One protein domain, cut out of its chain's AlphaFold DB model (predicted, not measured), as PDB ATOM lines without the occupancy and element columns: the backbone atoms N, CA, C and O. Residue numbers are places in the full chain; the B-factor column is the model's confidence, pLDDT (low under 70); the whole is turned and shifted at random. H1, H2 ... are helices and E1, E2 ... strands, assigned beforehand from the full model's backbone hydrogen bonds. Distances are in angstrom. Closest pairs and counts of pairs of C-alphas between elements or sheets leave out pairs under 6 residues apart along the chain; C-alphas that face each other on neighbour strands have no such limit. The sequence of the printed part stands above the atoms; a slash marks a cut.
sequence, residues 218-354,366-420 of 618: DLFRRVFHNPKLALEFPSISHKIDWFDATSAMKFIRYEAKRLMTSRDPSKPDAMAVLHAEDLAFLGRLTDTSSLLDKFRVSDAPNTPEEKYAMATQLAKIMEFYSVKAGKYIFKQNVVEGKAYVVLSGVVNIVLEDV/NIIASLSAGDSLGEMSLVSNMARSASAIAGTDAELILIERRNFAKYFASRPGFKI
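What this domain is: This is residues 218 to 354 and 366 to 420 of the 618 residues of an uncharacterized protein of Aphanomyces astaci (UniProt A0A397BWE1). Picture two lobes: one of mostly crossed helices, H1 to H7, in which H1, H2, H3 and H7 gather round H5 while H6 packs on H7, and one of two small antiparallel sheets that meet at one end like a V. H4 covers one face of the sheet E1 E7 E3, the other sheet runs E2 E6 E4 E5, and H8 and H9 lie at the far end of E7. The printed part has 192 residues with nine named helices and seven named strands, in the order H1 to H7, E1 to E5, H8, E6, E7, H9, a mixed class. It is compact, with a radius of gyration of the C-alphas of 16.9 A and spans of 53 by 41 by 39 A.

How they stand to each other: Start at H1, residues 218 to 225, which only just touches H5, residues 276 to 286, with 3 pairs of C-alphas within 8 A; the closest are Leu 219 and Leu 285, 5.6 A. H5 is the hub: it also touches H2, residues 227 to 232, closest C-alphas Glu 232 and Ala 280, 6.0 A; H3, residues 234 to 237, Ser 235 and Glu 277, 7.1 A; and H7, residues 304 to 314, Gly 283 and Thr 312, 4.0 A, at a steep tilt of 66 degrees. H6, residues 291 to 294, touches H7, closest C-alphas Leu 292 and Lys 307, 6.1 A. Next find the strongly twisted sheet of E1, residues 318 to 323, E7, residues 398 to 404, and E3, residues 338 to 344, with N 321 and O 400 2.9 A apart and N 401 and O 341 2.8 A apart. H4, residues 245 to 261, is on it at a height over the sheet of 11.4 A, along the strands: two layers, a helix on one face of a sheet. In the other sheet E2, residues 328 to 330, E6, residues 391 to 394, E4, residues 347 to 350, and E5, residues 367 to 371, show N 329 and O 392 at 2.8 A, N 393 and O 348 at 2.9 A, and N 349 and O 369 at 2.8 A. E5, H8, residues 380 to 383, and E6 form a split strand-helix-strand unit, E4 between its two strands, with a right-handed crossover. H8 touches H9, residues 405 to 413, closest C-alphas Leu 382 and Arg 405, 4.5 A. Every O i to N i+4 pair is within hydrogen-bond range in H1, H4, H5, H7 and H9, but 0 of 2 in H2, where 3 of 3 O i to N i+3 pairs are; H3, H6 and H8 are too short for an i+4 pair.

Where its parts are: Find C-alpha 218 at (91.419, 106.082, 128.711), where H1 begins. H4 runs 23.7 A from C-alpha 245 to C-alpha 261 at (109.835, 102.130, 119.261); E3 spans 18.1 A and E7 18.2 A. H9 ends at C-alpha 413, (102.121, 113.934, 99.796).

The domain as a whole: The C-alphas farthest apart, His 238 and Val 354, are 53.6 A apart. Residues 355 to 365 are not printed, and C-alphas 354 and 366 are 12.2 A apart across the cut. Of the links printed whole, H4 to H5 is long. pLDDT is under 70 in 35 residues, among them 262 to 273 and 414 to 420.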
ATOM      1  N   ASP A 218      92.554 105.644 129.525       86.06
ATOM      2  CA  ASP A 218      91.419 106.082 128.711       86.06
ATOM      3  C   ASP A 218      90.973 104.984 127.740       86.06
ATOM      4  O   ASP A 218      89.807 104.587 127.760       86.06
ATOM      5  N   LEU A 219      91.910 104.414 126.971       88.69
ATOM      6  CA  LEU A 219      91.630 103.281 126.089       88.69
ATOM      7  C   LEU A 219      91.055 102.098 126.873       88.69
ATOM      8  O   LEU A 219      90.064 101.511 126.444       88.69
ATOM      9  N   PHE A 220      91.636 101.780 128.037       82.25
ATOM     10  CA  PHE A 220      91.125 100.720 128.901       82.25
ATOM     11  C   PHE A 220      89.657 100.939 129.263       82.25
ATOM     12  O   PHE A 220      88.832 100.068 129.003       82.25
ATOM     13  N   ARG A 221      89.310 102.120 129.787       77.19
ATOM     14  CA  ARG A 221      87.926 102.451 130.153       77.19
ATOM     15  C   ARG A 221      86.989 102.390 128.952       77.19
ATOM     16  O   ARG A 221      85.904 101.832 129.066       77.19
ATOM     17  N   ARG A 222      87.392 102.934 127.800       82.00
ATOM     18  CA  ARG A 222      86.548 102.952 126.596       82.00
ATOM     19  C   ARG A 222      86.266 101.555 126.063       82.00
ATOM     20  O   ARG A 222      85.117 101.260 125.754       82.00
ATOM     21  N   VAL A 223      87.278 100.694 125.993       74.25
ATOM     22  CA  VAL A 223      87.100  99.296 125.572       74.25
ATOM     23  C   VAL A 223      86.292  98.516 126.604       74.25
ATOM     24  O   VAL A 223      85.434  97.724 126.235       74.25
ATOM     25  N   PHE A 224      86.516  98.769 127.891       70.75
ATOM     26  CA  PHE A 224      85.764  98.127 128.959       70.75
ATOM     27  C   PHE A 224      84.269  98.498 128.920       70.75
ATOM     28  O   PHE A 224      83.416  97.627 129.052       70.75
ATOM     29  N   HIS A 225      83.937  99.769 128.661       63.75
ATOM     30  CA  HIS A 225      82.552 100.218 128.473       63.75
ATOM     31  C   HIS A 225      81.945  99.779 127.134       63.75
ATOM     32  O   HIS A 225      80.754  99.484 127.069       63.75
ATOM     33  N   ASN A 226      82.740  99.738 126.062       73.50
ATOM     34  CA  ASN A 226      82.313  99.300 124.738       73.50
ATOM     35  C   ASN A 226      83.269  98.234 124.170       73.50
ATOM     36  O   ASN A 226      84.169  98.559 123.385       73.50
ATOM     37  N   PRO A 227      83.040  96.945 124.494       70.75
ATOM     38  CA  PRO A 227      83.903  95.847 124.056       70.75
ATOM     39  C   PRO A 227      83.999  95.682 122.536       70.75
ATOM     40  O   PRO A 227      84.953  95.080 122.050       70.75
ATOM     41  N   LYS A 228      83.066  96.253 121.755       74.75
ATOM     42  CA  LYS A 228      83.136  96.217 120.285       74.75
ATOM     43  C   LYS A 228      84.412  96.874 119.755       74.75
ATOM     44  O   LYS A 228      84.920  96.446 118.727       74.75
ATOM     45  N   LEU A 229      84.963  97.855 120.476       79.12
ATOM     46  CA  LEU A 229      86.216  98.515 120.102       79.12
ATOM     47  C   LEU A 229      87.402  97.537 120.076       79.12
ATOM     48  O   LEU A 229      88.286  97.677 119.237       79.12
ATOM     49  N   ALA A 230      87.412  96.519 120.944       75.75
ATOM     50  CA  ALA A 230      88.465  95.501 120.978       75.75
ATOM     51  C   ALA A 230      88.458  94.559 119.763       75.75
ATOM     52  O   ALA A 230      89.481  93.924 119.491       75.75
ATOM     53  N   LEU A 231      87.337  94.469 119.035       77.38
ATOM     54  CA  LEU A 231      87.208  93.629 117.839       77.38
ATOM     55  C   LEU A 231      88.016  94.168 116.653       77.38
ATOM     56  O   LEU A 231      88.260  93.440 115.698       77.38
ATOM     57  N   GLU A 232      88.449  95.427 116.710       82.25
ATOM     58  CA  GLU A 232      89.241  96.054 115.648       82.25
ATOM     59  C   GLU A 232      90.730  95.675 115.704       82.25
ATOM     60  O   GLU A 232      91.452  95.872 114.730       82.25
ATOM     61  N   PHE A 233      91.197  95.129 116.834       86.75
ATOM     62  CA  PHE A 233      92.591  94.720 117.051       86.75
ATOM     63  C   PHE A 233      92.699  93.387 117.829       86.75
ATOM     64  O   PHE A 233      93.320  93.332 118.898       86.75
ATOM     65  N   PRO A 234      92.106  92.287 117.321       75.94
ATOM     66  CA  PRO A 234      91.970  91.021 118.045       75.94
ATOM     67  C   PRO A 234      93.309  90.414 118.489       75.94
ATOM     68  O   PRO A 234      93.404  89.895 119.603       75.94
ATOM     69  N   SER A 235      94.379  90.534 117.692       78.31
ATOM     70  CA  SER A 235      95.703  89.989 118.047       78.31
ATOM     71  C   SER A 235      96.292  90.572 119.336       78.31
ATOM     72  O   SER A 235      97.095  89.915 120.011       78.31
ATOM     73  N   ILE A 236      95.906  91.805 119.672       82.81
ATOM     74  CA  ILE A 236      96.339  92.521 120.874       82.81
ATOM     75  C   ILE A 236      95.285  92.364 121.968       82.81
ATOM     76  O   ILE A 236      95.619  91.999 123.096       82.81
ATOM     77  N   SER A 237      94.009  92.590 121.646       77.94
ATOM     78  CA  SER A 237      92.928  92.584 122.634       77.94
ATOM     79  C   SER A 237      92.691  91.214 123.268       77.94
ATOM     80  O   SER A 237      92.339  91.161 124.444       77.94
ATOM     81  N   HIS A 238      92.949  90.112 122.553       77.38
ATOM     82  CA  HIS A 238      92.849  88.752 123.095       77.38
ATOM     83  C   HIS A 238      93.924  88.419 124.136       77.38
ATOM     84  O   HIS A 238      93.735  87.496 124.925       77.38
ATOM     85  N   LYS A 239      95.047  89.144 124.136       77.19
ATOM     86  CA  LYS A 239      96.150  88.955 125.092       77.19
ATOM     87  C   LYS A 239      96.001  89.823 126.342       77.19
ATOM     88  O   LYS A 239      96.761  89.653 127.292       77.19
ATOM     89  N   ILE A 240      95.057  90.761 126.329       71.31
ATOM     90  CA  ILE A 240      94.775  91.658 127.444       71.31
ATOM     91  C   ILE A 240      93.741  90.998 128.355       71.31
ATOM     92  O   ILE A 240      92.634  90.677 127.927       71.31
ATOM     93  N   ASP A 241      94.091  90.849 129.629       68.25
ATOM     94  CA  ASP A 241      93.113  90.552 130.669       68.25
ATOM     95  C   ASP A 241      92.372  91.838 131.053       68.25
ATOM     96  O   ASP A 241      92.859  92.635 131.851       68.25
ATOM     97  N   TRP A 242      91.200  92.060 130.456       64.75
ATOM     98  CA  TRP A 242      90.394  93.267 130.670       64.75
ATOM     99  C   TRP A 242      89.766  93.365 132.069       64.75
ATOM    100  O   TRP A 242      89.208  94.411 132.399       64.75
ATOM    101  N   PHE A 243      89.854  92.317 132.892       52.69
ATOM    102  CA  PHE A 243      89.327  92.319 134.258       52.69
ATOM    103  C   PHE A 243      90.374  92.646 135.319       52.69
ATOM    104  O   PHE A 243      90.012  93.143 136.385       52.69
ATOM    105  N   ASP A 244      91.660  92.472 135.012       59.38
ATOM    106  CA  ASP A 244      92.738  93.059 135.801       59.38
ATOM    107  C   ASP A 244      93.213  94.361 135.151       59.38
ATOM    108  O   ASP A 244      94.095  94.381 134.288       59.38
ATOM    109  N   ALA A 245      92.672  95.484 135.630       63.03
ATOM    110  CA  ALA A 245      93.055  96.814 135.168       63.03
ATOM    111  C   ALA A 245      94.580  97.034 135.206       63.03
ATOM    112  O   ALA A 245      95.142  97.672 134.314       63.03
ATOM    113  N   THR A 246      95.280  96.488 136.204       63.66
ATOM    114  CA  THR A 246      96.728  96.683 136.351       63.66
ATOM    115  C   THR A 246      97.500  95.946 135.263       63.66
ATOM    116  O   THR A 246      98.406  96.519 134.646       63.66
ATOM    117  N   SER A 247      97.156  94.683 135.015       69.12
ATOM    118  CA  SER A 247      97.778  93.885 133.955       69.12
ATOM    119  C   SER A 247      97.397  94.394 132.569       69.12
ATOM    120  O   SER A 247      98.283  94.545 131.723       69.12
ATOM    121  N   ALA A 248      96.136  94.784 132.363       71.62
ATOM    122  CA  ALA A 248      95.678  95.382 131.116       71.62
ATOM    123  C   ALA A 248      96.466  96.641 130.760       71.62
ATOM    124  O   ALA A 248      97.034  96.737 129.673       71.62
ATOM    125  N   MET A 249      96.573  97.596 131.688       78.75
ATOM    126  CA  MET A 249      97.291  98.848 131.444       78.75
ATOM    127  C   MET A 249      98.780  98.626 131.159       78.75
ATOM    128  O   MET A 249      99.353  99.308 130.306       78.75
ATOM    129  N   LYS A 250      99.422  97.670 131.845       78.25
ATOM    130  CA  LYS A 250     100.813  97.285 131.556       78.25
ATOM    131  C   LYS A 250     100.950  96.734 130.144       78.25
ATOM    132  O   LYS A 250     101.880  97.132 129.445       78.25
ATOM    133  N   PHE A 251     100.036  95.856 129.736       84.31
ATOM    134  CA  PHE A 251     100.059  95.245 128.414       84.31
ATOM    135  C   PHE A 251      99.803  96.278 127.314       84.31
ATOM    136  O   PHE A 251     100.596  96.377 126.384       84.31
ATOM    137  N   ILE A 252      98.771  97.118 127.463       89.69
ATOM    138  CA  ILE A 252      98.454  98.213 126.531       89.69
ATOM    139  C   ILE A 252      99.675  99.121 126.345       89.69
ATOM    140  O   ILE A 252     100.087  99.395 125.219       89.69
ATOM    141  N   ARG A 253     100.292  99.566 127.447       91.06
ATOM    142  CA  ARG A 253     101.486 100.422 127.404       91.06
ATOM    143  C   ARG A 253     102.677  99.722 126.753       91.06
ATOM    144  O   ARG A 253     103.375 100.340 125.951       91.06
ATOM    145  N   TYR A 254     102.928  98.464 127.113       90.56
ATOM    146  CA  TYR A 254     104.003  97.665 126.529       90.56
ATOM    147  C   TYR A 254     103.830  97.548 125.015       90.56
ATOM    148  O   TYR A 254     104.769  97.830 124.273       90.56
ATOM    149  N   GLU A 255     102.625  97.209 124.567       92.00
ATOM    150  CA  GLU A 255     102.343  96.983 123.158       92.00
ATOM    151  C   GLU A 255     102.406  98.280 122.353       92.00
ATOM    152  O   GLU A 255     103.078  98.336 121.324       92.00
ATOM    153  N   ALA A 256     101.833  99.366 122.876       92.50
ATOM    154  CA  ALA A 256     101.942 100.693 122.277       92.50
ATOM    155  C   ALA A 256     103.412 101.101 122.098       92.50
ATOM    156  O   ALA A 256     103.834 101.508 121.012       92.50
ATOM    157  N   LYS A 257     104.227 100.926 123.146       91.56
ATOM    158  CA  LYS A 257     105.659 101.223 123.097       91.56
ATOM    159  C   LYS A 257     106.397 100.325 122.105       91.56
ATOM    160  O   LYS A 257     107.218 100.835 121.345       91.56
ATOM    161  N   ARG A 258     106.123  99.018 122.088       89.50
ATOM    162  CA  ARG A 258     106.736  98.048 121.164       89.50
ATOM    163  C   ARG A 258     106.475  98.436 119.710       89.50
ATOM    164  O   ARG A 258     107.410  98.480 118.908       89.50
ATOM    165  N   LEU A 259     105.227  98.775 119.395       89.69
ATOM    166  CA  LEU A 259     104.825  99.182 118.055       89.69
ATOM    167  C   LEU A 259     105.492 100.503 117.644       89.69
ATOM    168  O   LEU A 259     105.959 100.597 116.515       89.69
ATOM    169  N   MET A 260     105.592 101.491 118.537       88.38
ATOM    170  CA  MET A 260     106.136 102.823 118.219       88.38
ATOM    171  C   MET A 260     107.672 102.951 118.325       88.38
ATOM    172  O   MET A 260     108.236 103.888 117.769       88.38
ATOM    173  N   THR A 261     108.365 102.059 119.045       83.62
ATOM    174  CA  THR A 261     109.835 102.130 119.261       83.62
ATOM    175  C   THR A 261     110.629 101.332 118.227       83.62
ATOM    176  O   THR A 261     111.792 101.623 117.972       83.62
ATOM    177  N   SER A 262     110.023 100.318 117.614       58.22
ATOM    178  CA  SER A 262     110.678  99.409 116.660       58.22
ATOM    179  C   SER A 262     110.990 100.039 115.292       58.22
ATOM    180  O   SER A 262     111.297  99.319 114.344       58.22
ATOM    181  N   ARG A 263     110.912 101.369 115.157       60.81
ATOM    182  CA  ARG A 263     110.931 102.059 113.865       60.81
ATOM    183  C   ARG A 263     112.014 103.121 113.825       60.81
ATOM    184  O   ARG A 263     111.893 104.155 114.467       60.81
ATOM    185  N   ASP A 264     113.044 102.862 113.030       51.91
ATOM    186  CA  ASP A 264     113.933 103.902 112.523       51.91
ATOM    187  C   ASP A 264     113.332 104.437 111.206       51.91
ATOM    188  O   ASP A 264     113.360 103.733 110.194       51.91
ATOM    189  N   PRO A 265     112.778 105.664 111.175       50.94
ATOM    190  CA  PRO A 265     112.157 106.233 109.976       50.94
ATOM    191  C   PRO A 265     113.158 106.521 108.849       50.94
ATOM    192  O   PRO A 265     112.755 106.883 107.743       50.94
ATOM    193  N   SER A 266     114.464 106.434 109.128       47.00
ATOM    194  CA  SER A 266     115.527 106.699 108.159       47.00
ATOM    195  C   SER A 266     115.935 105.473 107.333       47.00
ATOM    196  O   SER A 266     116.637 105.635 106.335       47.00
ATOM    197  N   LYS A 267     115.456 104.271 107.691       50.72
ATOM    198  CA  LYS A 267     115.739 103.008 106.987       50.72
ATOM    199  C   LYS A 267     114.451 102.406 106.398       50.72
ATOM    200  O   LYS A 267     113.759 101.668 107.098       50.72
ATOM    201  N   PRO A 268     114.115 102.697 105.126       48.06
ATOM    202  CA  PRO A 268     112.867 102.244 104.501       48.06
ATOM    203  C   PRO A 268     112.745 100.713 104.396       48.06
ATOM    204  O   PRO A 268     111.638 100.196 104.512       48.06
ATOM    205  N   ASP A 269     113.863  99.987 104.288       43.53
ATOM    206  CA  ASP A 269     113.873  98.522 104.118       43.53
ATOM    207  C   ASP A 269     113.692  97.739 105.434       43.53
ATOM    208  O   ASP A 269     113.470  96.532 105.421       43.53
ATOM    209  N   ALA A 270     113.757  98.425 106.583       43.31
ATOM    210  CA  ALA A 270     113.536  97.856 107.916       43.31
ATOM    211  C   ALA A 270     112.185  98.282 108.524       43.31
ATOM    212  O   ALA A 270     111.966  98.141 109.729       43.31
ATOM    213  N   MET A 271     111.271  98.822 107.712       47.28
ATOM    214  CA  MET A 271     109.888  99.040 108.127       47.28
ATOM    215  C   MET A 271     109.218  97.674 108.290       47.28
ATOM    216  O   MET A 271     108.746  97.087 107.319       47.28
ATOM    217  N   ALA A 272     109.133  97.169 109.521       51.25
ATOM    218  CA  ALA A 272     108.096  96.198 109.844       51.25
ATOM    219  C   ALA A 272     106.757  96.868 109.501       51.25
ATOM    220  O   ALA A 272     106.336  97.814 110.174       51.25
ATOM    221  N   VAL A 273     106.156  96.464 108.379       63.97
ATOM    222  CA  VAL A 273     104.866  96.982 107.926       63.97
ATOM    223  C   VAL A 273     103.884  96.716 109.052       63.97
ATOM    224  O   VAL A 273     103.630  95.562 109.382       63.97
ATOM    225  N   LEU A 274     103.361  97.779 109.665       73.81
ATOM    226  CA  LEU A 274     102.299  97.600 110.640       73.81
ATOM    227  C   LEU A 274     101.128  96.900 109.967       73.81
ATOM    228  O   LEU A 274     100.629  97.367 108.935       73.81
ATOM    229  N   HIS A 275     100.663  95.825 110.588       84.50
ATOM    230  CA  HIS A 275      99.438  95.190 110.152       84.50
ATOM    231  C   HIS A 275      98.245  96.107 110.445       84.50
ATOM    232  O   HIS A 275      98.316  97.036 111.258       84.50
ATOM    233  N   ALA A 276      97.128  95.857 109.763       86.50
ATOM    234  CA  ALA A 276      95.913  96.652 109.931       86.50
ATOM    235  C   ALA A 276      95.452  96.710 111.400       86.50
ATOM    236  O   ALA A 276      95.022  97.763 111.862       86.50
ATOM    237  N   GLU A 277      95.625  95.619 112.148       88.62
ATOM    238  CA  GLU A 277      95.260  95.526 113.567       88.62
ATOM    239  C   GLU A 277      96.155  96.381 114.478       88.62
ATOM    240  O   GLU A 277      95.663  97.016 115.410       88.62
ATOM    241  N   ASP A 278      97.459  96.469 114.194       91.31
ATOM    242  CA  ASP A 278      98.379  97.322 114.958       91.31
ATOM    243  C   ASP A 278      98.040  98.807 114.768       91.31
ATOM    244  O   ASP A 278      98.102  99.613 115.703       91.31
ATOM    245  N   LEU A 279      97.667  99.168 113.536       91.38
ATOM    246  CA  LEU A 279      97.199 100.507 113.193       91.38
ATOM    247  C   LEU A 279      95.883 100.829 113.893       91.38
ATOM    248  O   LEU A 279      95.744 101.933 114.415       91.38
ATOM    249  N   ALA A 280      94.949  99.878 113.926       92.12
ATOM    250  CA  ALA A 280      93.679 100.024 114.623       92.12
ATOM    251  C   ALA A 280      93.888 100.240 116.129       92.12
ATOM    252  O   ALA A 280      93.322 101.169 116.704       92.12
ATOM    253  N   PHE A 281      94.772  99.461 116.759       94.75
ATOM    254  CA  PHE A 281      95.108  99.622 118.174       94.75
ATOM    255  C   PHE A 281      95.703 101.004 118.489       94.75
ATOM    256  O   PHE A 281      95.234 101.687 119.401       94.75
ATOM    257  N   LEU A 282      96.704 101.455 117.723       94.69
ATOM    258  CA  LEU A 282      97.302 102.785 117.912       94.69
ATOM    259  C   LEU A 282      96.323 103.921 117.569       94.69
ATOM    260  O   LEU A 282      96.322 104.958 118.234       94.69
ATOM    261  N   GLY A 283      95.464 103.717 116.569       93.38
ATOM    262  CA  GLY A 283      94.379 104.630 116.227       93.38
ATOM    263  C   GLY A 283      93.405 104.789 117.391       93.38
ATOM    264  O   GLY A 283      93.147 105.909 117.823       93.38
ATOM    265  N   ARG A 284      92.945 103.682 117.986       93.69
ATOM    266  CA  ARG A 284      92.075 103.701 119.173       93.69
ATOM    267  C   ARG A 284      92.756 104.259 120.410       93.69
ATOM    268  O   ARG A 284      92.092 104.887 121.221       93.69
ATOM    269  N   LEU A 285      94.067 104.100 120.561       94.81
ATOM    270  CA  LEU A 285      94.804 104.726 121.660       94.81
ATOM    271  C   LEU A 285      94.819 106.264 121.564       94.81
ATOM    272  O   LEU A 285      94.959 106.933 122.585       94.81
ATOM    273  N   THR A 286      94.709 106.825 120.355       94.25
ATOM    274  CA  THR A 286      94.975 108.250 120.083       94.25
ATOM    275  C   THR A 286      93.790 109.030 119.513       94.25
ATOM    276  O   THR A 286      93.889 110.250 119.374       94.25
ATOM    277  N   ASP A 287      92.662 108.373 119.238       91.38
ATOM    278  CA  ASP A 287      91.429 108.977 118.706       91.38
ATOM    279  C   ASP A 287      90.801 110.038 119.632       91.38
ATOM    280  O   ASP A 287      90.109 110.937 119.154       91.38
ATOM    281  N   THR A 288      91.094 109.992 120.936       90.19
ATOM    282  CA  THR A 288      90.692 111.002 121.933       90.19
ATOM    283  C   THR A 288      91.703 112.137 122.112       90.19
ATOM    284  O   THR A 288      91.491 113.024 122.941       90.19
ATOM    285  N   SER A 289      92.808 112.142 121.361       91.38
ATOM    286  CA  SER A 289      93.823 113.189 121.493       91.38
ATOM    287  C   SER A 289      93.350 114.529 120.929       91.38
ATOM    288  O   SER A 289      92.788 114.606 119.834       91.38
ATOM    289  N   SER A 290      93.691 115.619 121.623       87.50
ATOM    290  CA  SER A 290      93.378 116.979 121.167       87.50
ATOM    291  C   SER A 290      94.123 117.369 119.892       87.50
ATOM    292  O   SER A 290      93.796 118.375 119.270       87.50
ATOM    293  N   LEU A 291      95.120 116.580 119.471       86.81
ATOM    294  CA  LEU A 291      95.802 116.768 118.194       86.81
ATOM    295  C   LEU A 291      94.804 116.694 117.029       86.81
ATOM    296  O   LEU A 291      94.871 117.502 116.106       86.81
ATOM    297  N   LEU A 292      93.865 115.747 117.090       85.50
ATOM    298  CA  LEU A 292      92.909 115.469 116.015       85.50
ATOM    299  C   LEU A 292      91.811 116.531 115.911       85.50
ATOM    300  O   LEU A 292      91.217 116.692 114.850       85.50
ATOM    301  N   ASP A 293      91.571 117.292 116.978       79.94
ATOM    302  CA  ASP A 293      90.654 118.437 116.955       79.94
ATOM    303  C   ASP A 293      91.241 119.627 116.187       79.94
ATOM    304  O   ASP A 293      90.513 120.459 115.644       79.94
ATOM    305  N   LYS A 294      92.576 119.707 116.126       76.00
ATOM    306  CA  LYS A 294      93.303 120.818 115.501       76.00
ATOM    307  C   LYS A 294      93.443 120.657 113.984       76.00
ATOM    308  O   LYS A 294      93.703 121.641 113.284       76.00
ATOM    309  N   PHE A 295      93.224 119.449 113.471       74.62
ATOM    310  CA  PHE A 295      93.311 119.105 112.056       74.62
ATOM    311  C   PHE A 295      91.926 118.787 111.504       74.62
ATOM    312  O   PHE A 295      91.330 117.791 111.893       74.62
ATOM    313  N   ARG A 296      91.409 119.601 110.582       69.06
ATOM    314  CA  ARG A 296      90.099 119.369 109.965       69.06
ATOM    315  C   ARG A 296      90.239 118.814 108.552       69.06
ATOM    316  O   ARG A 296      91.121 119.231 107.798       69.06
ATOM    317  N   VAL A 297      89.367 117.864 108.214       63.53
ATOM    318  CA  VAL A 297      89.230 117.314 106.850       63.53
ATOM    319  C   VAL A 297      88.167 118.085 106.054       63.53
ATOM    320  O   VAL A 297      88.285 118.216 104.836       63.53
ATOM    321  N   SER A 298      87.167 118.648 106.739       63.12
ATOM    322  CA  SER A 298      86.094 119.480 106.177       63.12
ATOM    323  C   SER A 298      85.824 120.714 107.058       63.12
ATOM    324  O   SER A 298      86.405 120.851 108.132       63.12
ATOM    325  N   ASP A 299      84.960 121.635 106.616       58.16
ATOM    326  CA  ASP A 299      84.616 122.835 107.401       58.16
ATOM    327  C   ASP A 299      83.812 122.498 108.680       58.16
ATOM    328  O   ASP A 299      83.824 123.266 109.649       58.16
ATOM    329  N   ALA A 300      83.177 121.318 108.723       59.53
ATOM    330  CA  ALA A 300      82.470 120.796 109.888       59.53
ATOM    331  C   ALA A 300      83.435 120.205 110.945       59.53
ATOM    332  O   ALA A 300      84.555 119.802 110.617       59.53
ATOM    333  N   PRO A 301      83.039 120.139 112.234       65.38
ATOM    334  CA  PRO A 301      83.807 119.421 113.250       65.38
ATOM    335  C   PRO A 301      83.962 117.941 112.876       65.38
ATOM    336  O   PRO A 301      82.994 117.320 112.445       65.38
ATOM    337  N   ASN A 302      85.152 117.372 113.098       72.06
ATOM    338  CA  ASN A 302      85.400 115.959 112.806       72.06
ATOM    339  C   ASN A 302      84.485 115.061 113.654       72.06
ATOM    340  O   ASN A 302      84.475 115.154 114.890       72.06
ATOM    341  N   THR A 303      83.786 114.148 112.991       83.50
ATOM    342  CA  THR A 303      83.051 113.049 113.631       83.50
ATOM    343  C   THR A 303      84.014 112.091 114.351       83.50
ATOM    344  O   THR A 303      85.202 112.030 114.010       83.50
ATOM    345  N   PRO A 304      83.556 111.325 115.362       84.25
ATOM    346  CA  PRO A 304      84.385 110.313 116.021       84.25
ATOM    347  C   PRO A 304      85.021 109.315 115.040       84.25
ATOM    348  O   PRO A 304      86.177 108.927 115.208       84.25
ATOM    349  N   GLU A 305      84.296 108.941 113.986       84.94
ATOM    350  CA  GLU A 305      84.761 108.043 112.932       84.94
ATOM    351  C   GLU A 305      85.885 108.675 112.101       84.94
ATOM    352  O   GLU A 305      86.897 108.023 111.838       84.94
ATOM    353  N   GLU A 306      85.760 109.954 111.734       83.12
ATOM    354  CA  GLU A 306      86.814 110.694 111.024       83.12
ATOM    355  C   GLU A 306      88.066 110.867 111.886       83.12
ATOM    356  O   GLU A 306      89.185 110.705 111.386       83.12
ATOM    357  N   LYS A 307      87.899 111.147 113.189       87.38
ATOM    358  CA  LYS A 307      89.024 111.214 114.134       87.38
ATOM    359  C   LYS A 307      89.744 109.879 114.212       87.38
ATOM    360  O   LYS A 307      90.966 109.849 114.089       87.38
ATOM    361  N   TYR A 308      89.008 108.780 114.350       89.50
ATOM    362  CA  TYR A 308      89.597 107.447 114.368       89.50
ATOM    363  C   TYR A 308      90.323 107.123 113.056       89.50
ATOM    364  O   TYR A 308      91.482 106.713 113.076       89.50
ATOM    365  N   ALA A 309      89.696 107.382 111.906       85.50
ATOM    366  CA  ALA A 309      90.321 107.166 110.605       85.50
ATOM    367  C   ALA A 309      91.630 107.961 110.463       85.50
ATOM    368  O   ALA A 309      92.635 107.419 109.994       85.50
ATOM    369  N   MET A 310      91.642 109.222 110.913       84.31
ATOM    370  CA  MET A 310      92.833 110.073 110.938       84.31
ATOM    371  C   MET A 310      93.900 109.539 111.901       84.31
ATOM    372  O   MET A 310      95.068 109.449 111.516       84.31
ATOM    373  N   ALA A 311      93.516 109.138 113.113       90.06
ATOM    374  CA  ALA A 311      94.405 108.558 114.118       90.06
ATOM    375  C   ALA A 311      95.128 107.316 113.575       90.06
ATOM    376  O   ALA A 311      96.355 107.231 113.627       90.06
ATOM    377  N   THR A 312      94.385 106.408 112.938       89.19
ATOM    378  CA  THR A 312      94.912 105.200 112.284       89.19
ATOM    379  C   THR A 312      95.883 105.533 111.147       89.19
ATOM    380  O   THR A 312      96.849 104.805 110.913       89.19
ATOM    381  N   GLN A 313      95.683 106.647 110.432       84.25
ATOM    382  CA  GLN A 313      96.656 107.098 109.435       84.25
ATOM    383  C   GLN A 313      97.924 107.672 110.071       84.25
ATOM    384  O   GLN A 313      99.024 107.344 109.624       84.25
ATOM    385  N   LEU A 314      97.785 108.498 111.110       86.31
ATOM    386  CA  LEU A 314      98.921 109.090 111.814       86.31
ATOM    387  C   LEU A 314      99.751 108.033 112.555       86.31
ATOM    388  O   LEU A 314     100.969 108.172 112.608       86.31
ATOM    389  N   ALA A 315      99.147 106.934 113.016       89.38
ATOM    390  CA  ALA A 315      99.824 105.814 113.682       89.38
ATOM    391  C   ALA A 315     101.018 105.221 112.902       89.38
ATOM    392  O   ALA A 315     101.920 104.614 113.486       89.38
ATOM    393  N   LYS A 316     101.067 105.415 111.577       86.19
ATOM    394  CA  LYS A 316     102.192 104.976 110.730       86.19
ATOM    395  C   LYS A 316     103.465 105.783 110.949       86.19
ATOM    396  O   LYS A 316     104.550 105.245 110.763       86.19
ATOM    397  N   ILE A 317     103.327 107.044 111.351       87.69
ATOM    398  CA  ILE A 317     104.420 108.011 111.526       87.69
ATOM    399  C   ILE A 317     104.617 108.423 112.994       87.69
ATOM    400  O   ILE A 317     105.310 109.401 113.266       87.69
ATOM    401  N   MET A 318     103.973 107.715 113.926       90.62
ATOM    402  CA  MET A 318     104.094 107.930 115.367       90.62
ATOM    403  C   MET A 318     105.317 107.208 115.931       90.62
ATOM    404  O   MET A 318     105.500 106.010 115.707       90.62
ATOM    405  N   GLU A 319     106.106 107.933 116.717       91.12
ATOM    406  CA  GLU A 319     107.294 107.429 117.404       91.12
ATOM    407  C   GLU A 319     107.134 107.557 118.918       91.12
ATOM    408  O   GLU A 319     106.514 108.494 119.420       91.12
ATOM    409  N   PHE A 320     107.712 106.627 119.675       93.00
ATOM    410  CA  PHE A 320     107.681 106.698 121.132       93.00
ATOM    411  C   PHE A 320     108.810 107.590 121.646       93.00
ATOM    412  O   PHE A 320     109.981 107.371 121.338       93.00
ATOM    413  N   TYR A 321     108.477 108.553 122.499       94.38
ATOM    414  CA  TYR A 321     109.439 109.450 123.124       94.38
ATOM    415  C   TYR A 321     109.228 109.492 124.640       94.38
ATOM    416  O   TYR A 321     108.106 109.604 125.126       94.38
ATOM    417  N   SER A 322     110.308 109.407 125.417       93.44
ATOM    418  CA  SER A 322     110.240 109.473 126.880       93.44
ATOM    419  C   SER A 322     111.201 110.519 127.416       93.44
ATOM    420  O   SER A 322     112.345 110.615 126.976       93.44
ATOM    421  N   VAL A 323     110.727 111.284 128.393       93.12
ATOM    422  CA  VAL A 323     111.465 112.380 129.013       93.12
ATOM    423  C   VAL A 323     111.345 112.290 130.533       93.12
ATOM    424  O   VAL A 323     110.292 111.952 131.076       93.12
ATOM    425  N   LYS A 324     112.452 112.552 131.230       91.25
ATOM    426  CA  LYS A 324     112.500 112.574 132.697       91.25
ATOM    427  C   LYS A 324     112.027 113.911 133.250       91.25
ATOM    428  O   LYS A 324     112.248 114.942 132.614       91.25
ATOM    429  N   ALA A 325     111.446 113.888 134.447       89.62
ATOM    430  CA  ALA A 325     111.018 115.096 135.147       89.62
ATOM    431  C   ALA A 325     112.137 116.162 135.194       89.62
ATOM    432  O   ALA A 325     113.312 115.853 135.407       89.62
ATOM    433  N   GLY A 326     111.767 117.420 134.966       86.62
ATOM    434  CA  GLY A 326     112.654 118.584 134.934       86.62
ATOM    435  C   GLY A 326     113.450 118.773 133.638       86.62
ATOM    436  O   GLY A 326     114.185 119.752 133.520       86.62
ATOM    437  N   LYS A 327     113.347 117.868 132.653       93.00
ATOM    438  CA  LYS A 327     114.029 118.018 131.359       93.00
ATOM    439  C   LYS A 327     113.158 118.752 130.340       93.00
ATOM    440  O   LYS A 327     111.939 118.590 130.309       93.00
ATOM    441  N   TYR A 328     113.814 119.537 129.488       93.62
ATOM    442  CA  TYR A 328     113.175 120.182 128.345       93.62
ATOM    443  C   TYR A 328     112.817 119.141 127.288       93.62
ATOM    444  O   TYR A 328     113.652 118.316 126.919       93.62
ATOM    445  N   ILE A 329     111.592 119.231 126.782       95.19
ATOM    446  CA  ILE A 329     111.165 118.574 125.546       95.19
ATOM    447  C   ILE A 329     111.611 119.446 124.371       95.19
ATOM    448  O   ILE A 329     112.245 118.954 123.443       95.19
ATOM    449  N   PHE A 330     111.349 120.753 124.463       94.06
ATOM    450  CA  PHE A 330     111.868 121.771 123.554       94.06
ATOM    451  C   PHE A 330     111.932 123.141 124.222       94.06
ATOM    452  O   PHE A 330     111.287 123.379 125.246       94.06
ATOM    453  N   LYS A 331     112.706 124.049 123.622       90.69
ATOM    454  CA  LYS A 331     112.867 125.426 124.098       90.69
ATOM    455  C   LYS A 331     112.110 126.421 123.227       90.69
ATOM    456  O   LYS A 331     111.964 126.214 122.022       90.69
ATOM    457  N   GLN A 332     111.680 127.514 123.846       85.81
ATOM    458  CA  GLN A 332     111.110 128.675 123.177       85.81
ATOM    459  C   GLN A 332     112.062 129.207 122.098       85.81
ATOM    460  O   GLN A 332     113.282 129.089 122.203       85.81
ATOM    461  N   ASN A 333     111.495 129.796 121.045       82.56
ATOM    462  CA  ASN A 333     112.206 130.389 119.911       82.56
ATOM    463  C   ASN A 333     113.054 129.412 119.071       82.56
ATOM    464  O   ASN A 333     113.635 129.823 118.067       82.56
ATOM    465  N   VAL A 334     113.075 128.117 119.398       87.69
ATOM    466  CA  VAL A 334     113.697 127.094 118.551       87.69
ATOM    467  C   VAL A 334     112.766 126.765 117.389       87.69
ATOM    468  O   VAL A 334     111.565 126.583 117.570       87.69
ATOM    469  N   VAL A 335     113.307 126.686 116.175       86.12
ATOM    470  CA  VAL A 335     112.570 126.186 115.010       86.12
ATOM    471  C   VAL A 335     112.892 124.710 114.851       86.12
ATOM    472  O   VAL A 335     113.995 124.340 114.463       86.12
ATOM    473  N   GLU A 336     111.919 123.857 115.137       85.88
ATOM    474  CA  GLU A 336     112.026 122.416 114.928       85.88
ATOM    475  C   GLU A 336     110.688 121.862 114.450       85.88
ATOM    476  O   GLU A 336     109.632 122.336 114.853       85.88
ATOM    477  N   GLY A 337     110.722 120.862 113.570       88.81
ATOM    478  CA  GLY A 337     109.529 120.264 112.970       88.81
ATOM    479  C   GLY A 337     109.040 119.045 113.741       88.81
ATOM    480  O   GLY A 337     109.000 117.965 113.163       88.81
ATOM    481  N   LYS A 338     108.737 119.179 115.034       92.25
ATOM    482  CA  LYS A 338     108.281 118.068 115.887       92.25
ATOM    483  C   LYS A 338     106.956 118.414 116.556       92.25
ATOM    484  O   LYS A 338     106.771 119.555 116.971       92.25
ATOM    485  N   ALA A 339     106.060 117.458 116.711       92.38
ATOM    486  CA  ALA A 339     104.876 117.598 117.550       92.38
ATOM    487  C   ALA A 339     104.767 116.418 118.495       92.38
ATOM    488  O   ALA A 339     105.265 115.333 118.197       92.38
ATOM    489  N   TYR A 340     104.111 116.657 119.624       95.19
ATOM    490  CA  TYR A 340     104.005 115.683 120.688       95.19
ATOM    491  C   TYR A 340     102.559 115.506 121.136       95.19
ATOM    492  O   TYR A 340     101.801 116.474 121.191       95.19
ATOM    493  N   VAL A 341     102.194 114.276 121.495       95.62
ATOM    494  CA  VAL A 341     100.942 113.951 122.198       95.62
ATOM    495  C   VAL A 341     101.297 113.278 123.511       95.62
ATOM    496  O   VAL A 341     102.106 112.353 123.527       95.62
ATOM    497  N   VAL A 342     100.718 113.730 124.617       94.81
ATOM    498  CA  VAL A 342     101.015 113.183 125.942       94.81
ATOM    499  C   VAL A 342     100.279 111.853 126.134       94.81
ATOM    500  O   VAL A 342      99.051 111.814 126.149       94.81
ATOM    501  N   LEU A 343     101.021 110.754 126.311       92.88
ATOM    502  CA  LEU A 343     100.468 109.438 126.671       92.88
ATOM    503  C   LEU A 343     100.291 109.317 128.183       92.88
ATOM    504  O   LEU A 343      99.258 108.851 128.664       92.88
ATOM    505  N   SER A 344     101.319 109.722 128.935       90.31
ATOM    506  CA  SER A 344     101.327 109.728 130.397       90.31
ATOM    507  C   SER A 344     102.288 110.785 130.940       90.31
ATOM    508  O   SER A 344     103.255 111.153 130.272       90.31
ATOM    509  N   GLY A 345     102.031 111.246 132.163       86.69
ATOM    510  CA  GLY A 345     102.802 112.304 132.816       86.69
ATOM    511  C   GLY A 345     102.210 113.697 132.603       86.69
ATOM    512  O   GLY A 345     101.129 113.851 132.036       86.69
ATOM    513  N   VAL A 346     102.916 114.705 133.113       86.25
ATOM    514  CA  VAL A 346     102.528 116.120 133.037       86.25
ATOM    515  C   VAL A 346     103.640 116.905 132.354       86.25
ATOM    516  O   VAL A 346     104.815 116.744 132.693       86.25
ATOM    517  N   VAL A 347     103.268 117.774 131.417       90.88
ATOM    518  CA  VAL A 347     104.182 118.670 130.701       90.88
ATOM    519  C   VAL A 347     103.808 120.116 130.995       90.88
ATOM    520  O   VAL A 347     102.707 120.551 130.689       90.88
ATOM    521  N   ASN A 348     104.738 120.877 131.557       87.75
ATOM    522  CA  ASN A 348     104.556 122.290 131.858       87.75
ATOM    523  C   ASN A 348     105.043 123.145 130.684       87.75
ATOM    524  O   ASN A 348     106.176 122.998 130.220       87.75
ATOM    525  N   ILE A 349     104.185 124.051 130.224       88.62
ATOM    526  CA  ILE A 349     104.496 125.071 129.226       88.62
ATOM    527  C   ILE A 349     104.932 126.334 129.958       88.62
ATOM    528  O   ILE A 349     104.188 126.864 130.782       88.62
ATOM    529  N   VAL A 350     106.139 126.805 129.661       86.31
ATOM    530  CA  VAL A 350     106.805 127.896 130.377       86.31
ATOM    531  C   VAL A 350     107.175 129.000 129.398       86.31
ATOM    532  O   VAL A 350     107.775 128.724 128.356       86.31
ATOM    533  N   LEU A 351     106.833 130.247 129.736       80.06
ATOM    534  CA  LEU A 351     107.352 131.414 129.024       80.06
ATOM    535  C   LEU A 351     108.684 131.815 129.657       80.06
ATOM    536  O   LEU A 351     108.750 132.110 130.854       80.06
ATOM    537  N   GLU A 352     109.747 131.812 128.863       72.31
ATOM    538  CA  GLU A 352     111.039 132.329 129.298       72.31
ATOM    539  C   GLU A 352     111.054 133.842 129.043       72.31
ATOM    540  O   GLU A 352     111.061 134.294 127.895       72.31
ATOM    541  N   ASP A 353     111.014 134.636 130.117       62.16
ATOM    542  CA  ASP A 353     111.183 136.084 130.017       62.16
ATOM    543  C   ASP A 353     112.624 136.414 129.618       62.16
ATOM    544  O   ASP A 353     113.587 135.896 130.187       62.16
ATOM    545  N   VAL A 354     112.770 137.340 128.668       54.22
ATOM    546  CA  VAL A 354     114.051 137.776 128.077       54.22
ATOM    547  C   VAL A 354     115.030 138.346 129.126       54.22
ATOM    548  O   VAL A 354     116.223 138.472 128.861       54.22
ATOM    549  N   ASN A 366     106.167 131.113 136.268       71.75
ATOM    550  CA  ASN A 366     106.283 131.203 134.799       71.75
ATOM    551  C   ASN A 366     105.577 130.063 134.035       71.75
ATOM    552  O   ASN A 366     105.697 129.975 132.810       71.75
ATOM    553  N   ILE A 367     104.851 129.179 134.727       76.62
ATOM    554  CA  ILE A 367     104.086 128.098 134.089       76.62
ATOM    555  C   ILE A 367     102.769 128.672 133.550       76.62
ATOM    556  O   ILE A 367     101.902 129.078 134.317       76.62
ATOM    557  N   ILE A 368     102.614 128.686 132.224       78.19
ATOM    558  CA  ILE A 368     101.408 129.174 131.533       78.19
ATOM    559  C   ILE A 368     100.308 128.112 131.553       78.19
ATOM    560  O   ILE A 368      99.128 128.423 131.695       78.19
ATOM    561  N   ALA A 369     100.696 126.853 131.349       78.12
ATOM    562  CA  ALA A 369      99.774 125.731 131.259       78.12
ATOM    563  C   ALA A 369     100.469 124.424 131.647       78.12
ATOM    564  O   ALA A 369     101.665 124.253 131.407       78.12
ATOM    565  N   SER A 370      99.697 123.480 132.179       83.25
ATOM    566  CA  SER A 370     100.136 122.108 132.432       83.25
ATOM    567  C   SER A 370      99.295 121.158 131.589       83.25
ATOM    568  O   SER A 370      98.083 121.069 131.764       83.25
ATOM    569  N   LEU A 371      99.950 120.472 130.662       85.31
ATOM    570  CA  LEU A 371      99.356 119.515 129.741       85.31
ATOM    571  C   LEU A 371      99.416 118.112 130.340       85.31
ATOM    572  O   LEU A 371     100.428 117.707 130.920       85.31
ATOM    573  N   SER A 372      98.328 117.376 130.176       88.75
ATOM    574  CA  SER A 372      98.116 116.025 130.688       88.75
ATOM    575  C   SER A 372      97.824 115.058 129.541       88.75
ATOM    576  O   SER A 372      97.881 115.429 128.372       88.75
ATOM    577  N   ALA A 373      97.544 113.792 129.843       88.75
ATOM    578  CA  ALA A 373      97.344 112.812 128.787       88.75
ATOM    579  C   ALA A 373      96.165 113.139 127.860       88.75
ATOM    580  O   ALA A 373      95.087 113.524 128.314       88.75
ATOM    581  N   GLY A 374      96.392 112.930 126.564       88.12
ATOM    582  CA  GLY A 374      95.495 113.340 125.485       88.12
ATOM    583  C   GLY A 374      95.808 114.730 124.935       88.12
ATOM    584  O   GLY A 374      95.478 115.005 123.782       88.12
ATOM    585  N   ASP A 375      96.508 115.578 125.693       89.94
ATOM    586  CA  ASP A 375      96.901 116.897 125.212       89.94
ATOM    587  C   ASP A 375      98.024 116.809 124.174       89.94
ATOM    588  O   ASP A 375      98.910 115.949 124.228       89.94
ATOM    589  N   SER A 376      97.985 117.731 123.216       91.88
ATOM    590  CA  SER A 376      98.970 117.859 122.148       91.88
ATOM    591  C   SER A 376      99.714 119.184 122.239       91.88
ATOM    592  O   SER A 376      99.126 120.213 122.585       91.88
ATOM    593  N   LEU A 377     101.002 119.156 121.901       91.69
ATOM    594  CA  LEU A 377     101.868 120.327 121.885       91.69
ATOM    595  C   LEU A 377     102.788 120.350 120.666       91.69
ATOM    596  O   LEU A 377     103.314 119.328 120.222       91.69
ATOM    597  N   GLY A 378     103.038 121.555 120.159       87.31
ATOM    598  CA  GLY A 378     103.961 121.768 119.050       87.31
ATOM    599  C   GLY A 378     103.419 121.342 117.683       87.31
ATOM    600  O   GLY A 378     104.184 121.284 116.724       87.31
ATOM    601  N   GLU A 379     102.117 121.086 117.571       85.06
ATOM    602  CA  GLU A 379     101.408 120.712 116.343       85.06
ATOM    603  C   GLU A 379     101.630 121.703 115.200       85.06
ATOM    604  O   GLU A 379     101.749 121.308 114.041       85.06
ATOM    605  N   MET A 380     101.780 122.988 115.532       77.56
ATOM    606  CA  MET A 380     101.959 124.044 114.542       77.56
ATOM    607  C   MET A 380     103.248 123.856 113.748       77.56
ATOM    608  O   MET A 380     103.337 124.244 112.587       77.56
ATOM    609  N   SER A 381     104.250 123.227 114.355       83.38
ATOM    610  CA  SER A 381     105.522 122.938 113.708       83.38
ATOM    611  C   SER A 381     105.444 121.796 112.692       83.38
ATOM    612  O   SER A 381     106.391 121.621 111.927       83.38
ATOM    613  N   LEU A 382     104.349 121.022 112.655       82.12
ATOM    614  CA  LEU A 382     104.111 120.044 111.587       82.12
ATOM    615  C   LEU A 382     103.716 120.717 110.277       82.12
ATOM    616  O   LEU A 382     104.051 120.205 109.214       82.12
ATOM    617  N   VAL A 383     103.025 121.855 110.347       75.88
ATOM    618  CA  VAL A 383     102.473 122.519 109.157       75.88
ATOM    619  C   VAL A 383     103.198 123.824 108.826       75.88
ATOM    620  O   VAL A 383     103.272 124.221 107.669       75.88
ATOM    621  N   SER A 384     103.804 124.466 109.822       73.62
ATOM    622  CA  SER A 384     104.567 125.705 109.670       73.62
ATOM    623  C   SER A 384     106.056 125.502 109.976       73.62
ATOM    624  O   SER A 384     106.474 124.518 110.591       73.62
ATOM    625  N   ASN A 385     106.889 126.463 109.567       75.44
ATOM    626  CA  ASN A 385     108.295 126.556 109.980       75.44
ATOM    627  C   ASN A 385     108.501 127.627 111.059       75.44
ATOM    628  O   ASN A 385     109.477 128.377 111.030       75.44
ATOM    629  N   MET A 386     107.527 127.756 111.958       73.12
ATOM    630  CA  MET A 386     107.553 128.746 113.025       73.12
ATOM    631  C   MET A 386     108.360 128.258 114.222       73.12
ATOM    632  O   MET A 386     108.423 127.065 114.520       73.12
ATOM    633  N   ALA A 387     108.973 129.217 114.908       80.94
ATOM    634  CA  ALA A 387     109.664 128.979 116.161       80.94
ATOM    635  C   ALA A 387     108.667 128.647 117.282       80.94
ATOM    636  O   ALA A 387     107.535 129.142 117.266       80.94
ATOM    637  N   ARG A 388     109.088 127.842 118.264       84.94
ATOM    638  CA  ARG A 388     108.279 127.509 119.445       84.94
ATOM    639  C   ARG A 388     107.859 128.779 120.190       84.94
ATOM    640  O   ARG A 388     108.704 129.614 120.504       84.94
ATOM    641  N   SER A 389     106.568 128.910 120.492       80.25
ATOM    642  CA  SER A 389     106.003 130.062 121.212       80.25
ATOM    643  C   SER A 389     106.369 130.092 122.698       80.25
ATOM    644  O   SER A 389     106.420 131.164 123.290       80.25
ATOM    645  N   ALA A 390     106.643 128.928 123.282       84.19
ATOM    646  CA  ALA A 390     107.018 128.740 124.678       84.19
ATOM    647  C   ALA A 390     107.939 127.516 124.808       84.19
ATOM    648  O   ALA A 390     108.050 126.715 123.874       84.19
ATOM    649  N   SER A 391     108.595 127.367 125.954       89.81
ATOM    650  CA  SER A 391     109.352 126.164 126.303       89.81
ATOM    651  C   SER A 391     108.414 125.094 126.862       89.81
ATOM    652  O   SER A 391     107.444 125.407 127.548       89.81
ATOM    653  N   ALA A 392     108.712 123.822 126.602       93.94
ATOM    654  CA  ALA A 392     107.989 122.690 127.177       93.94
ATOM    655  C   ALA A 392     108.933 121.866 128.056       93.94
ATOM    656  O   ALA A 392     109.966 121.380 127.588       93.94
ATOM    657  N   ILE A 393     108.576 121.702 129.328       92.75
ATOM    658  CA  ILE A 393     109.379 121.018 130.344       92.75
ATOM    659  C   ILE A 393     108.543 119.898 130.956       92.75
ATOM    660  O   ILE A 393     107.385 120.093 131.311       92.75
ATOM    661  N   ALA A 394     109.126 118.716 131.111       92.06
ATOM    662  CA  ALA A 394     108.459 117.604 131.772       92.06
ATOM    663  C   ALA A 394     108.278 117.912 133.271       92.06
ATOM    664  O   ALA A 394     109.259 118.026 134.003       92.06
ATOM    665  N   GLY A 395     107.038 118.065 133.740       84.94
ATOM    666  CA  GLY A 395     106.732 118.252 135.164       84.94
ATOM    667  C   GLY A 395     106.894 116.952 135.956       84.94
ATOM    668  O   GLY A 395     107.379 116.954 137.084       84.94
ATOM    669  N   THR A 396     106.561 115.827 135.328       86.31
ATOM    670  CA  THR A 396     106.837 114.470 135.818       86.31
ATOM    671  C   THR A 396     107.548 113.659 134.736       86.31
ATOM    672  O   THR A 396     107.744 114.142 133.623       86.31
ATOM    673  N   ASP A 397     107.963 112.428 135.046       87.62
ATOM    674  CA  ASP A 397     108.382 111.491 134.001       87.62
ATOM    675  C   ASP A 397     107.224 111.315 133.011       87.62
ATOM    676  O   ASP A 397     106.145 110.858 133.399       87.62
ATOM    677  N   ALA A 398     107.455 111.682 131.753       90.12
ATOM    678  CA  ALA A 398     106.424 111.701 130.730       90.12
ATOM    679  C   ALA A 398     106.758 110.753 129.575       90.12
ATOM    680  O   ALA A 398     107.915 110.586 129.165       90.12
ATOM    681  N   GLU A 399     105.711 110.129 129.050       94.00
ATOM    682  CA  GLU A 399     105.735 109.382 127.799       94.00
ATOM    683  C   GLU A 399     104.893 110.132 126.786       94.00
ATOM    684  O   GLU A 399     103.748 110.494 127.063       94.00
ATOM    685  N   LEU A 400     105.473 110.358 125.618       95.06
ATOM    686  CA  LEU A 400     104.907 111.149 124.549       95.06
ATOM    687  C   LEU A 400     104.945 110.335 123.257       95.06
ATOM    688  O   LEU A 400     105.852 109.533 123.033       95.06
ATOM    689  N   ILE A 401     103.987 110.596 122.384       95.38
ATOM    690  CA  ILE A 401     104.107 110.278 120.966       95.38
ATOM    691  C   ILE A 401     104.823 111.445 120.307       95.38
ATOM    692  O   ILE A 401     104.409 112.580 120.512       95.38
ATOM    693  N   LEU A 402     105.855 111.179 119.518       94.25
ATOM    694  CA  LEU A 402     106.529 112.133 118.648       94.25
ATOM    695  C   LEU A 402     106.036 111.939 117.210       94.25
ATOM    696  O   LEU A 402     105.983 110.821 116.704       94.25
ATOM    697  N   ILE A 403     105.715 113.043 116.545       92.00
ATOM    698  CA  ILE A 403     105.463 113.093 115.106       92.00
ATOM    699  C   ILE A 403     106.426 114.115 114.508       92.00
ATOM    700  O   ILE A 403     106.457 115.275 114.925       92.00
ATOM    701  N   GLU A 404     107.216 113.703 113.520       90.56
ATOM    702  CA  GLU A 404     108.140 114.597 112.825       90.56
ATOM    703  C   GLU A 404     107.536 115.139 111.525       90.56
ATOM    704  O   GLU A 404     106.991 114.395 110.709       90.56
ATOM    705  N   ARG A 405     107.719 116.440 111.270       87.75
ATOM    706  CA  ARG A 405     107.229 117.145 110.076       87.75
ATOM    707  C   ARG A 405     107.659 116.466 108.783       87.75
ATOM    708  O   ARG A 405     106.872 116.395 107.850       87.75
ATOM    709  N   ARG A 406     108.902 115.977 108.704       85.75
ATOM    710  CA  ARG A 406     109.408 115.299 107.498       85.75
ATOM    711  C   ARG A 406     108.600 114.041 107.169       85.75
ATOM    712  O   ARG A 406     108.277 113.826 106.006       85.75
ATOM    713  N   ASN A 407     108.242 113.259 108.185       85.19
ATOM    714  CA  ASN A 407     107.476 112.023 108.031       85.19
ATOM    715  C   ASN A 407     106.009 112.353 107.760       85.19
ATOM    716  O   ASN A 407     105.412 111.784 106.852       85.19
ATOM    717  N   PHE A 408     105.477 113.352 108.467       84.50
ATOM    718  CA  PHE A 408     104.148 113.904 108.237       84.50
ATOM    719  C   PHE A 408     103.976 114.372 106.784       84.50
ATOM    720  O   PHE A 408     103.151 113.829 106.056       84.50
ATOM    721  N   ALA A 409     104.813 115.296 106.308       80.62
ATOM    722  CA  ALA A 409     104.724 115.855 104.959       80.62
ATOM    723  C   ALA A 409     104.859 114.788 103.859       80.62
ATOM    724  O   ALA A 409     104.062 114.777 102.922       80.62
ATOM    725  N   LYS A 410     105.821 113.859 103.986       78.88
ATOM    726  CA  LYS A 410     105.985 112.737 103.044       78.88
ATOM    727  C   LYS A 410     104.747 111.843 103.003       78.88
ATOM    728  O   LYS A 410     104.286 111.478 101.923       78.88
ATOM    729  N   TYR A 411     104.201 111.511 104.170       75.94
ATOM    730  CA  TYR A 411     103.040 110.639 104.282       75.94
ATOM    731  C   TYR A 411     101.797 111.255 103.620       75.94
ATOM    732  O   TYR A 411     101.122 110.576 102.846       75.94
ATOM    733  N   PHE A 412     101.542 112.551 103.823       72.44
ATOM    734  CA  PHE A 412     100.420 113.246 103.176       72.44
ATOM    735  C   PHE A 412     100.616 113.449 101.673       72.44
ATOM    736  O   PHE A 412      99.674 113.245 100.910       72.44
ATOM    737  N   ALA A 413     101.831 113.775 101.223       71.38
ATOM    738  CA  ALA A 413     102.121 113.934  99.796       71.38
ATOM    739  C   ALA A 413     101.863 112.646  98.989       71.38
ATOM    740  O   ALA A 413     101.482 112.712  97.825       71.38
ATOM    741  N   SER A 414     102.019 111.475  99.617       69.62
ATOM    742  CA  SER A 414     101.799 110.169  98.980       69.62
ATOM    743  C   SER A 414     100.322 109.783  98.774       69.62
ATOM    744  O   SER A 414     100.046 108.731  98.200       69.62
ATOM    745  N   ARG A 415      99.358 110.593  99.245       66.94
ATOM    746  CA  ARG A 415      97.922 110.254  99.245       66.94
ATOM    747  C   ARG A 415      97.044 111.415  98.748       66.94
ATOM    748  O   ARG A 415      96.568 112.213  99.560       66.94
ATOM    749  N   PRO A 416      96.781 111.509  97.431       53.94
ATOM    750  CA  PRO A 416      95.891 112.528  96.884       53.94
ATOM    751  C   PRO A 416      94.453 112.293  97.375       53.94
ATOM    752  O   PRO A 416      93.880 111.231  97.159       53.94
ATOM    753  N   GLY A 417      93.884 113.278  98.075       54.19
ATOM    754  CA  GLY A 417      92.517 113.237  98.619       54.19
ATOM    755  C   GLY A 417      92.423 113.664 100.084       54.19
ATOM    756  O   GLY A 417      91.412 114.223 100.497       54.19
ATOM    757  N   PHE A 418      93.500 113.501 100.858       54.56
ATOM    758  CA  PHE A 418      93.530 113.919 102.257       54.56
ATOM    759  C   PHE A 418      94.071 115.352 102.374       54.56
ATOM    760  O   PHE A 418      95.279 115.579 102.379       54.56
ATOM    761  N   LYS A 419      93.173 116.344 102.433       56.66
ATOM    762  CA  LYS A 419      93.538 117.740 102.709       56.66
ATOM    763  C   LYS A 419      93.370 117.999 104.201       56.66
ATOM    764  O   LYS A 419      92.253 118.171 104.668       56.66
ATOM    765  N   ILE A 420      94.474 118.034 104.941       57.62
ATOM    766  CA  ILE A 420      94.452 118.548 106.311       57.62
ATOM    767  C   ILE A 420      94.481 120.064 106.232       57.62
ATOM    768  O   ILE A 420      95.513 120.641 105.884       57.62
TER     769      ILE A 420